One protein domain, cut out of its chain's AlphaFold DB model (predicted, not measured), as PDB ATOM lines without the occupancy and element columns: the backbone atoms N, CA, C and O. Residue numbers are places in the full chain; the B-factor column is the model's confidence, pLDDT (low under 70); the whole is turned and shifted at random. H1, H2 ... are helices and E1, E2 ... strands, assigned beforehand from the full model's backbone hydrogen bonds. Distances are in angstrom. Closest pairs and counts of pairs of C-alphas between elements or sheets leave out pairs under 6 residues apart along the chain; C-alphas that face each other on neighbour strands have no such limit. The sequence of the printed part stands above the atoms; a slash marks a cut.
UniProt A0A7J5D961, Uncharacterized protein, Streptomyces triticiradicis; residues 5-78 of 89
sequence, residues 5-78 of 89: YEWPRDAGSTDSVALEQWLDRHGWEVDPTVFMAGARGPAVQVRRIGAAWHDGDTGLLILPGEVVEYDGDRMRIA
ATOM      1  N   TYR A   5      -9.989  30.581 -49.222       95.44
ATOM      2  CA  TYR A   5     -10.132  31.395 -50.424       95.44
ATOM      3  C   TYR A   5      -9.202  30.870 -51.516       95.44
ATOM      4  O   TYR A   5      -8.010  30.697 -51.283       95.44
ATOM      5  N   GLU A   6      -9.740  30.599 -52.701       95.44
ATOM      6  CA  GLU A   6      -8.934  30.233 -53.864       95.44
ATOM      7  C   GLU A   6      -8.493  31.506 -54.580       95.44
ATOM      8  O   GLU A   6      -9.334  32.295 -55.005       95.44
ATOM      9  N   TRP A   7      -7.182  31.708 -54.713       94.31
ATOM     10  CA  TRP A   7      -6.631  32.769 -55.543       94.31
ATOM     11  C   TRP A   7      -6.515  32.270 -56.987       94.31
ATOM     12  O   TRP A   7      -5.685  31.390 -57.251       94.31
ATOM     13  N   PRO A   8      -7.330  32.773 -57.932       92.94
ATOM     14  CA  PRO A   8      -7.383  32.209 -59.273       92.94
ATOM     15  C   PRO A   8      -6.064  32.363 -60.029       92.94
ATOM     16  O   PRO A   8      -5.277  33.286 -59.807       92.94
ATOM     17  N   ARG A   9      -5.850  31.476 -61.001       91.94
ATOM     18  CA  ARG A   9      -4.929  31.796 -62.095       91.94
ATOM     19  C   ARG A   9      -5.578  32.842 -62.985       91.94
ATOM     20  O   ARG A   9      -6.791  32.832 -63.159       91.94
ATOM     21  N   ASP A  10      -4.748  33.721 -63.527       90.56
ATOM     22  CA  ASP A  10      -5.159  34.805 -64.420       90.56
ATOM     23  C   ASP A  10      -6.122  35.801 -63.748       90.56
ATOM     24  O   ASP A  10      -6.907  36.467 -64.420       90.56
ATOM     25  N   ALA A  11      -6.028  35.908 -62.413       89.00
ATOM     26  CA  ALA A  11      -6.845  36.791 -61.591       89.00
ATOM     27  C   ALA A  11      -6.802  38.242 -62.102       89.00
ATOM     28  O   ALA A  11      -5.730  38.817 -62.326       89.00
ATOM     29  N   GLY A  12      -7.988  38.817 -62.285       88.12
ATOM     30  CA  GLY A  12      -8.195  40.194 -62.714       88.12
ATOM     31  C   GLY A  12      -8.562  41.127 -61.560       88.12
ATOM     32  O   GLY A  12      -8.558  40.760 -60.389       88.12
ATOM     33  N   SER A  13      -8.938  42.363 -61.896       86.88
ATOM     34  CA  SER A  13      -9.318  43.382 -60.905       86.88
ATOM     35  C   SER A  13     -10.510  42.969 -60.035       86.88
ATOM     36  O   SER A  13     -10.526  43.261 -58.842       86.88
ATOM     37  N   THR A  14     -11.493  42.267 -60.602       92.06
ATOM     38  CA  THR A  14     -12.643  41.746 -59.851       92.06
ATOM     39  C   THR A  14     -12.225  40.707 -58.810       92.06
ATOM     40  O   THR A  14     -12.745  40.729 -57.695       92.06
ATOM     41  N   ASP A  15     -11.259  39.846 -59.139       93.38
ATOM     42  CA  ASP A  15     -10.742  38.831 -58.218       93.38
ATOM     43  C   ASP A  15      -9.949  39.471 -57.075       93.38
ATOM     44  O   ASP A  15     -10.094  39.059 -55.924       93.38
ATOM     45  N   SER A  16      -9.172  40.522 -57.363       89.94
ATOM     46  CA  SER A  16      -8.471  41.302 -56.334       89.94
ATOM     47  C   SER A  16      -9.442  41.937 -55.339       89.94
ATOM     48  O   SER A  16      -9.247  41.816 -54.134       89.94
ATOM     49  N   VAL A  17     -10.535  42.540 -55.820       93.50
ATOM     50  CA  VAL A  17     -11.566  43.125 -54.945       93.50
ATOM     51  C   VAL A  17     -12.236  42.050 -54.085       93.50
ATOM     52  O   VAL A  17     -12.502  42.269 -52.902       93.50
ATOM     53  N   ALA A  18     -12.508  40.874 -54.653       95.69
ATOM     54  CA  ALA A  18     -13.076  39.759 -53.902       95.69
ATOM     55  C   ALA A  18     -12.109  39.232 -52.823       95.69
ATOM     56  O   ALA A  18     -12.553  38.927 -51.710       95.69
ATOM     57  N   LEU A  19     -10.805  39.190 -53.123       94.62
ATOM     58  CA  LEU A  19      -9.758  38.828 -52.170       94.62
ATOM     59  C   LEU A  19      -9.686  39.847 -51.031       94.62
ATOM     60  O   LEU A  19      -9.774  39.453 -49.873       94.62
ATOM     61  N   GLU A  20      -9.598  41.141 -51.339       93.56
ATOM     62  CA  GLU A  20      -9.549  42.217 -50.341       93.56
ATOM     63  C   GLU A  20     -10.744  42.159 -49.384       93.56
ATOM     64  O   GLU A  20     -10.569  42.193 -48.168       93.56
ATOM     65  N   GLN A  21     -11.958  41.961 -49.906       95.62
ATOM     66  CA  GLN A  21     -13.151  41.806 -49.070       95.62
ATOM     67  C   GLN A  21     -13.116  40.547 -48.194       95.62
ATOM     68  O   GLN A  21     -13.713  40.525 -47.117       95.62
ATOM     69  N   TRP A  22     -12.502  39.459 -48.666       95.81
ATOM     70  CA  TRP A  22     -12.332  38.258 -47.851       95.81
ATOM     71  C   TRP A  22     -11.299  38.477 -46.748       95.81
ATOM     72  O   TRP A  22     -11.587  38.124 -45.608       95.81
ATOM     73  N   LEU A  23     -10.165  39.109 -47.058       94.50
ATOM     74  CA  LEU A  23      -9.122  39.451 -46.092       94.50
ATOM     75  C   LEU A  23      -9.653  40.389 -44.995       94.50
ATOM     76  O   LEU A  23      -9.483  40.087 -43.813       94.50
ATOM     77  N   ASP A  24     -10.368  41.453 -45.374       93.88
ATOM     78  CA  ASP A  24     -10.906  42.462 -44.449       93.88
ATOM     79  C   ASP A  24     -11.826  41.833 -43.391       93.88
ATOM     80  O   ASP A  24     -11.679  42.064 -42.189       93.88
ATOM     81  N   ARG A  25     -12.697  40.901 -43.807       93.75
ATOM     82  CA  ARG A  25     -13.569  40.144 -42.888       93.75
ATOM     83  C   ARG A  25     -12.810  39.295 -41.865       93.75
ATOM     84  O   ARG A  25     -13.393  38.945 -40.840       93.75
ATOM     85  N   HIS A  26     -11.554  38.947 -42.141       92.88
ATOM     86  CA  HIS A  26     -10.692  38.162 -41.254       92.88
ATOM     87  C   HIS A  26      -9.642  39.016 -40.531       92.88
ATOM     88  O   HIS A  26      -8.826  38.471 -39.790       92.88
ATOM     89  N   GLY A  27      -9.651  40.343 -40.708       91.94
ATOM     90  CA  GLY A  27      -8.667  41.244 -40.104       91.94
ATOM     91  C   GLY A  27      -7.301  41.204 -40.792       91.94
ATOM     92  O   GLY A  27      -6.274  41.360 -40.130       91.94
ATOM     93  N   TRP A  28      -7.283  40.960 -42.102       92.75
ATOM     94  CA  TRP A  28      -6.094  40.970 -42.954       92.75
ATOM     95  C   TRP A  28      -6.276  41.949 -44.116       92.75
ATOM     96  O   TRP A  28      -7.393  42.290 -44.486       92.75
ATOM     97  N   GLU A  29      -5.174  42.376 -44.717       92.12
ATOM     98  CA  GLU A  29      -5.154  43.259 -45.882       92.12
ATOM     99  C   GLU A  29      -4.091  42.813 -46.889       92.12
ATOM    100  O   GLU A  29      -3.141  42.104 -46.542       92.12
ATOM    101  N   VAL A  30      -4.247  43.243 -48.142       90.50
ATOM    102  CA  VAL A  30      -3.164  43.184 -49.129       90.50
ATOM    103  C   VAL A  30      -2.109  44.216 -48.742       90.50
ATOM    104  O   VAL A  30      -2.437  45.373 -48.486       90.50
ATOM    105  N   ASP A  31      -0.841  43.813 -48.715       86.69
ATOM    106  CA  ASP A  31       0.264  44.751 -48.561       86.69
ATOM    107  C   ASP A  31       0.417  45.565 -49.861       86.69
ATOM    108  O   ASP A  31       0.762  45.000 -50.905       86.69
ATOM    109  N   PRO A  32       0.199  46.893 -49.832       73.81
ATOM    110  CA  PRO A  32       0.259  47.725 -51.031       73.81
ATOM    111  C   PRO A  32       1.678  47.843 -51.610       73.81
ATOM    112  O   PRO A  32       1.841  48.337 -52.725       73.81
ATOM    113  N   THR A  33       2.709  47.424 -50.869       72.75
ATOM    114  CA  THR A  33       4.112  47.522 -51.293       72.75
ATOM    115  C   THR A  33       4.572  46.338 -52.143       72.75
ATOM    116  O   THR A  33       5.552  46.471 -52.878       72.75
ATOM    117  N   VAL A  34       3.863  45.203 -52.102       66.06
ATOM    118  CA  VAL A  34       4.258  43.978 -52.813       66.06
ATOM    119  C   VAL A  34       3.099  43.438 -53.643       66.06
ATOM    120  O   VAL A  34       2.347  42.546 -53.248       66.06
ATOM    121  N   PHE A  35       3.012  43.978 -54.856       67.31
ATOM    122  CA  PHE A  35       2.174  43.477 -55.937       67.31
ATOM    123  C   PHE A  35       3.063  43.140 -57.135       67.31
ATOM    124  O   PHE A  35       3.624  44.029 -57.779       67.31
ATOM    125  N   MET A  36       3.217  41.850 -57.439       77.50
ATOM    126  CA  MET A  36       4.010  41.398 -58.585       77.50
ATOM    127  C   MET A  36       3.084  40.883 -59.680       77.50
ATOM    128  O   MET A  36       2.508  39.801 -59.563       77.50
ATOM    129  N   ALA A  37       2.955  41.642 -60.767       75.88
ATOM    130  CA  ALA A  37       2.239  41.184 -61.951       75.88
ATOM    131  C   ALA A  37       3.039  40.074 -62.655       75.88
ATOM    132  O   ALA A  37       4.212  40.255 -62.986       75.88
ATOM    133  N   GLY A  38       2.404  38.927 -62.896       72.94
ATOM    134  CA  GLY A  38       2.987  37.800 -63.618       72.94
ATOM    135  C   GLY A  38       2.092  37.327 -64.760       72.94
ATOM    136  O   GLY A  38       0.900  37.622 -64.809       72.94
ATOM    137  N   ALA A  39       2.657  36.528 -65.668       75.69
ATOM    138  CA  ALA A  39       1.939  35.981 -66.826       75.69
ATOM    139  C   ALA A  39       0.765  35.044 -66.471       75.69
ATOM    140  O   ALA A  39       0.039  34.632 -67.364       75.69
ATOM    141  N   ARG A  40       0.611  34.679 -65.192       80.06
ATOM    142  CA  ARG A  40      -0.470  33.828 -64.670       80.06
ATOM    143  C   ARG A  40      -1.379  34.577 -63.694       80.06
ATOM    144  O   ARG A  40      -2.024  33.942 -62.867       80.06
ATOM    145  N   GLY A  41      -1.369  35.907 -63.730       83.31
ATOM    146  CA  GLY A  41      -1.998  36.758 -62.724       83.31
ATOM    147  C   GLY A  41      -1.021  37.233 -61.638       83.31
ATOM    148  O   GLY A  41       0.180  36.938 -61.703       83.31
ATOM    149  N   PRO A  42      -1.508  38.010 -60.658       87.75
ATOM    150  CA  PRO A  42      -0.672  38.654 -59.656       87.75
ATOM    151  C   PRO A  42      -0.226  37.682 -58.566       87.75
ATOM    152  O   PRO A  42      -1.000  36.832 -58.130       87.75
ATOM    153  N   ALA A  43       0.992  37.863 -58.065       90.38
ATOM    154  CA  ALA A  43       1.359  37.404 -56.733       90.38
ATOM    155  C   ALA A  43       1.136  38.548 -55.734       90.38
ATOM    156  O   ALA A  43       1.549  39.685 -55.988       90.38
ATOM    157  N   VAL A  44       0.469  38.236 -54.625       90.44
ATOM    158  CA  VAL A  44      -0.012  39.213 -53.639       90.44
ATOM    159  C   VAL A  44       0.530  38.861 -52.267       90.44
ATOM    160  O   VAL A  44       0.382  37.728 -51.813       90.44
ATOM    161  N   GLN A  45       1.156  39.828 -51.604       91.31
ATOM    162  CA  GLN A  45       1.515  39.687 -50.200       91.31
ATOM    163  C   GLN A  45       0.363  40.178 -49.325       91.31
ATOM    164  O   GLN A  45      -0.219  41.223 -49.601       91.31
ATOM    165  N   VAL A  46       0.035  39.434 -48.271       91.19
ATOM    166  CA  VAL A  46      -1.001  39.804 -47.300       91.19
ATOM    167  C   VAL A  46      -0.436  39.882 -45.891       91.19
ATOM    168  O   VAL A  46       0.509  39.170 -45.539       91.19
ATOM    169  N   ARG A  47      -1.027  40.740 -45.064       89.06
ATOM    170  CA  ARG A  47      -0.616  40.964 -43.673       89.06
ATOM    171  C   ARG A  47      -1.820  41.214 -42.770       89.06
ATOM    172  O   ARG A  47      -2.908  41.519 -43.248       89.06
ATOM    173  N   ARG A  48      -1.629  41.062 -41.459       89.12
ATOM    174  CA  ARG A  48      -2.671  41.309 -40.451       89.12
ATOM    175  C   ARG A  48      -2.889  42.816 -40.280       89.12
ATOM    176  O   ARG A  48      -1.925  43.576 -40.278       89.12
ATOM    177  N   ILE A  49      -4.136  43.235 -40.092       85.75
ATOM    178  CA  ILE A  49      -4.502  44.629 -39.818       85.75
ATOM    179  C   ILE A  49      -4.227  44.944 -38.337       85.75
ATOM    180  O   ILE A  49      -4.682  44.220 -37.449       85.75
ATOM    181  N   GLY A  50      -3.539  46.057 -38.058       73.94
ATOM    182  CA  GLY A  50      -3.430  46.637 -36.711       73.94
ATOM    183  C   GLY A  50      -2.006  46.923 -36.216       73.94
ATOM    184  O   GLY A  50      -1.016  46.436 -36.748       73.94
ATOM    185  N   ALA A  51      -1.922  47.717 -35.141       54.59
ATOM    186  CA  ALA A  51      -0.693  48.338 -34.617       54.59
ATOM    187  C   ALA A  51       0.359  47.375 -34.022       54.59
ATOM    188  O   ALA A  51       1.432  47.824 -33.628       54.59
ATOM    189  N   ALA A  52       0.053  46.078 -33.927       59.50
ATOM    190  CA  ALA A  52       0.986  45.053 -33.454       59.50
ATOM    191  C   ALA A  52       1.818  44.426 -34.587       59.50
ATOM    192  O   ALA A  52       2.679  43.597 -34.309       59.50
ATOM    193  N   TRP A  53       1.560  44.793 -35.847       62.75
ATOM    194  CA  TRP A  53       2.425  44.406 -36.955       62.75
ATOM    195  C   TRP A  53       3.735  45.191 -36.850       62.75
ATOM    196  O   TRP A  53       3.754  46.418 -36.972       62.75
ATOM    197  N   HIS A  54       4.817  44.484 -36.544       58.38
ATOM    198  CA  HIS A  54       6.147  45.070 -36.454       58.38
ATOM    199  C   HIS A  54       6.799  45.079 -37.838       58.38
ATOM    200  O   HIS A  54       6.704  44.094 -38.571       58.38
ATOM    201  N   ASP A  55       7.520  46.156 -38.170       54.59
ATOM    202  CA  ASP A  55       8.444  46.158 -39.308       54.59
ATOM    203  C   ASP A  55       9.384  44.944 -39.189       54.59
ATOM    204  O   ASP A  55      10.223  44.876 -38.287       54.59
ATOM    205  N   GLY A  56       9.199  43.955 -40.070       58.59
ATOM    206  CA  GLY A  56       9.932  42.684 -40.062       58.59
ATOM    207  C   GLY A  56       9.057  41.427 -40.015       58.59
ATOM    208  O   GLY A  56       9.537  40.355 -40.396       58.59
ATOM    209  N   ASP A  57       7.780  41.536 -39.635       67.31
ATOM    210  CA  ASP A  57       6.842  40.419 -39.762       67.31
ATOM    211  C   ASP A  57       6.590  40.130 -41.247       67.31
ATOM    212  O   ASP A  57       5.961  40.902 -41.974       67.31
ATOM    213  N   THR A  58       7.112  38.999 -41.722       72.06
ATOM    214  CA  THR A  58       6.981  38.610 -43.128       72.06
ATOM    215  C   THR A  58       5.522  38.251 -43.405       72.06
ATOM    216  O   THR A  58       5.021  37.242 -42.909       72.06
ATOM    217  N   GLY A  59       4.833  39.092 -44.180       83.62
ATOM    218  CA  GLY A  59       3.496  38.785 -44.692       83.62
ATOM    219  C   GLY A  59       3.461  37.474 -45.489       83.62
ATOM    220  O   GLY A  59       4.492  36.949 -45.909       83.62
ATOM    221  N   LEU A  60       2.267  36.936 -45.715       90.81
ATOM    222  CA  LEU A  60       2.088  35.720 -46.503       90.81
ATOM    223  C   LEU A  60       2.047  36.080 -47.992       90.81
ATOM    224  O   LEU A  60       1.167  36.825 -48.416       90.81
ATOM    225  N   LEU A  61       2.972  35.544 -48.789       91.94
ATOM    226  CA  LEU A  61       2.902  35.641 -50.247       91.94
ATOM    227  C   LEU A  61       1.959  34.564 -50.792       91.94
ATOM    228  O   LEU A  61       2.158  33.383 -50.518       91.94
ATOM    229  N   ILE A  62       0.973  34.981 -51.580       92.38
ATOM    230  CA  ILE A  62       0.010  34.115 -52.259       92.38
ATOM    231  C   ILE A  62       0.315  34.143 -53.755       92.38
ATOM    232  O   ILE A  62       0.352  35.209 -54.382       92.38
ATOM    233  N   LEU A  63       0.536  32.969 -54.335       92.69
ATOM    234  CA  LEU A  63       0.811  32.785 -55.755       92.69
ATOM    235  C   LEU A  63      -0.459  32.399 -56.527       92.69
ATOM    236  O   LEU A  63      -1.362  31.774 -55.968       92.69
ATOM    237  N   PRO A  64      -0.537  32.699 -57.838       92.69
ATOM    238  CA  PRO A  64      -1.681  32.307 -58.655       92.69
ATOM    239  C   PRO A  64      -1.998  30.804 -58.609       92.69
ATOM    240  O   PRO A  64      -1.151  29.952 -58.905       92.69
ATOM    241  N   GLY A  65      -3.258  30.481 -58.322       91.81
ATOM    242  CA  GLY A  65      -3.764  29.115 -58.187       91.81
ATOM    243  C   GLY A  65      -3.518  28.477 -56.817       91.81
ATOM    244  O   GLY A  65      -3.642  27.255 -56.703       91.81
ATOM    245  N   GLU A  66      -3.115  29.249 -55.808       94.38
ATOM    246  CA  GLU A  66      -3.038  28.781 -54.426       94.38
ATOM    247  C   GLU A  66      -4.368  28.949 -53.692       94.38
ATOM    248  O   GLU A  66      -5.183  29.815 -54.002       94.38
ATOM    249  N   VAL A  67      -4.572  28.103 -52.686       95.06
ATOM    250  CA  VAL A  67      -5.692  28.221 -51.757       95.06
ATOM    251  C   VAL A  67      -5.138  28.728 -50.439       95.06
ATOM    252  O   VAL A  67      -4.187  28.162 -49.907       95.06
ATOM    253  N   VAL A  68      -5.732  29.789 -49.916       94.69
ATOM    254  CA  VAL A  68      -5.419  30.349 -48.605       94.69
ATOM    255  C   VAL A  68      -6.408  29.794 -47.594       94.69
ATOM    256  O   VAL A  68      -7.605  29.743 -47.865       94.69
ATOM    257  N   GLU A  69      -5.922  29.395 -46.426       95.19
ATOM    258  CA  GLU A  69      -6.724  28.992 -45.276       95.19
ATOM    259  C   GLU A  69      -6.564  30.009 -44.150       95.19
ATOM    260  O   GLU A  69      -5.453  30.459 -43.873       95.19
ATOM    261  N   TYR A  70      -7.666  30.310 -43.472       92.44
ATOM    262  CA  TYR A  70      -7.718  31.026 -42.208       92.44
ATOM    263  C   TYR A  70      -8.174  30.066 -41.104       92.44
ATOM    264  O   TYR A  70      -9.263  29.492 -41.185       92.44
ATOM    265  N   ASP A  71      -7.347  29.885 -40.073       89.44
ATOM    266  CA  ASP A  71      -7.609  28.946 -38.968       89.44
ATOM    267  C   ASP A  71      -8.317  29.578 -37.754       89.44
ATOM    268  O   ASP A  71      -8.614  28.884 -36.780       89.44
ATOM    269  N   GLY A  72      -8.631  30.874 -37.823       87.62
ATOM    270  CA  GLY A  72      -9.193  31.648 -36.714       87.62
ATOM    271  C   GLY A  72      -8.197  32.605 -36.056       87.62
ATOM    272  O   GLY A  72      -8.634  33.500 -35.335       87.62
ATOM    273  N   ASP A  73      -6.896  32.459 -36.326       84.56
ATOM    274  CA  ASP A  73      -5.860  33.417 -35.914       84.56
ATOM    275  C   ASP A  73      -4.896  33.774 -37.058       84.56
ATOM    276  O   ASP A  73      -4.516  34.939 -37.210       84.56
ATOM    277  N   ARG A  74      -4.513  32.802 -37.895       87.44
ATOM    278  CA  ARG A  74      -3.483  32.962 -38.932       87.44
ATOM    279  C   ARG A  74      -3.966  32.569 -40.322       87.44
ATOM    280  O   ARG A  74      -4.847  31.727 -40.482       87.44
ATOM    281  N   MET A  75      -3.325  33.168 -41.330       91.38
ATOM    282  CA  MET A  75      -3.424  32.737 -42.723       91.38
ATOM    283  C   MET A  75      -2.251  31.841 -43.117       91.38
ATOM    284  O   MET A  75      -1.111  32.078 -42.711       91.38
ATOM    285  N   ARG A  76      -2.527  30.821 -43.932       92.81
ATOM    286  CA  ARG A  76      -1.527  29.900 -44.494       92.81
ATOM    287  C   ARG A  76      -1.947  29.410 -45.877       92.81
ATOM    288  O   ARG A  76      -3.137  29.365 -46.172       92.81
ATOM    289  N   ILE A  77      -0.992  28.989 -46.703       93.88
ATOM    290  CA  ILE A  77      -1.310  28.283 -47.949       93.88
ATOM    291  C   ILE A  77      -1.752  26.858 -47.607       93.88
ATOM    292  O   ILE A  77      -1.055  26.141 -46.885       93.88
ATOM    293  N   ALA A  78      -2.914  26.457 -48.116       91.75
ATOM    294  CA  ALA A  78      -3.421  25.102 -47.993       91.75
ATOM    295  C   ALA A  78      -2.407  24.118 -48.582       91.75
ATOM    296  O   ALA A  78      -1.862  24.333 -49.672       91.75
TER     297      ALA A  78
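This is residues 5 to 78 of the 89 residues of an uncharacterized protein of Streptomyces triticiradicis (UniProt A0A7J5D961). A small twisted sheet of three antiparallel strands is built on the long hairpin E1 and E2, with short E3 beside E2; helix H1 lies along one side of this hairpin, and a smaller hairpin, E4 and E5, sits next to E3. Residues 51 to 56, in the link from E2 to E3, stick out at one end. The printed part has 74 residues with one named helix and five named strands, in the order H1 E1 E2 E3 E4 E5; the class is mixed, helices and strands. The whole is compact, with a radius of gyration of the C-alphas of 11.7 A, and spans 34 by 23 by 20 A.

E1, residues 28 to 38, is 22.8 A long and bends by 81 degrees at residue 33. E2, residues 41 to 48, is 22.7 A long; E3 is residues 60 to 62. H1, residues 13 to 25, is 18.8 A long and begins at C-alpha 13 (-9.318, 43.382, -60.905). E4 is residues 67 to 70 and E5 residues 75 to 77, ending at C-alpha 77 (-1.310, 28.283, -47.949).

E1, E2 and E3 form a meander, each strand the antiparallel neighbour of the one before; N 29 and O 47 are 2.8 A apart, N 44 and O 62 3.0 A. H1 is on this sheet, over none of its strands, at a height of only just 4.1 A; the closest C-alphas of H1 and E1, Leu 23 and Glu 29, are 5.5 A apart. Every O i to N i+4 pair in H1 is within hydrogen-bond range. In the antiparallel hairpin E4 and E5, N 69 and O 76 are 2.8 A apart. The closest C-alphas of E3 and E5, Leu 60 and Arg 76, are 7.1 A apart. Residues 5 to 6 pair antiparallel with residues 67 to 68 of E4. H1 is apart from E4 and E5.

The two C-alphas farthest apart, Ala 39 and Ala 51, are 34.6 A apart. The printed part has no cut; the link from E2 to E3 is long. The pLDDT is under 70 in residues 34 to 35 and 51 to 57.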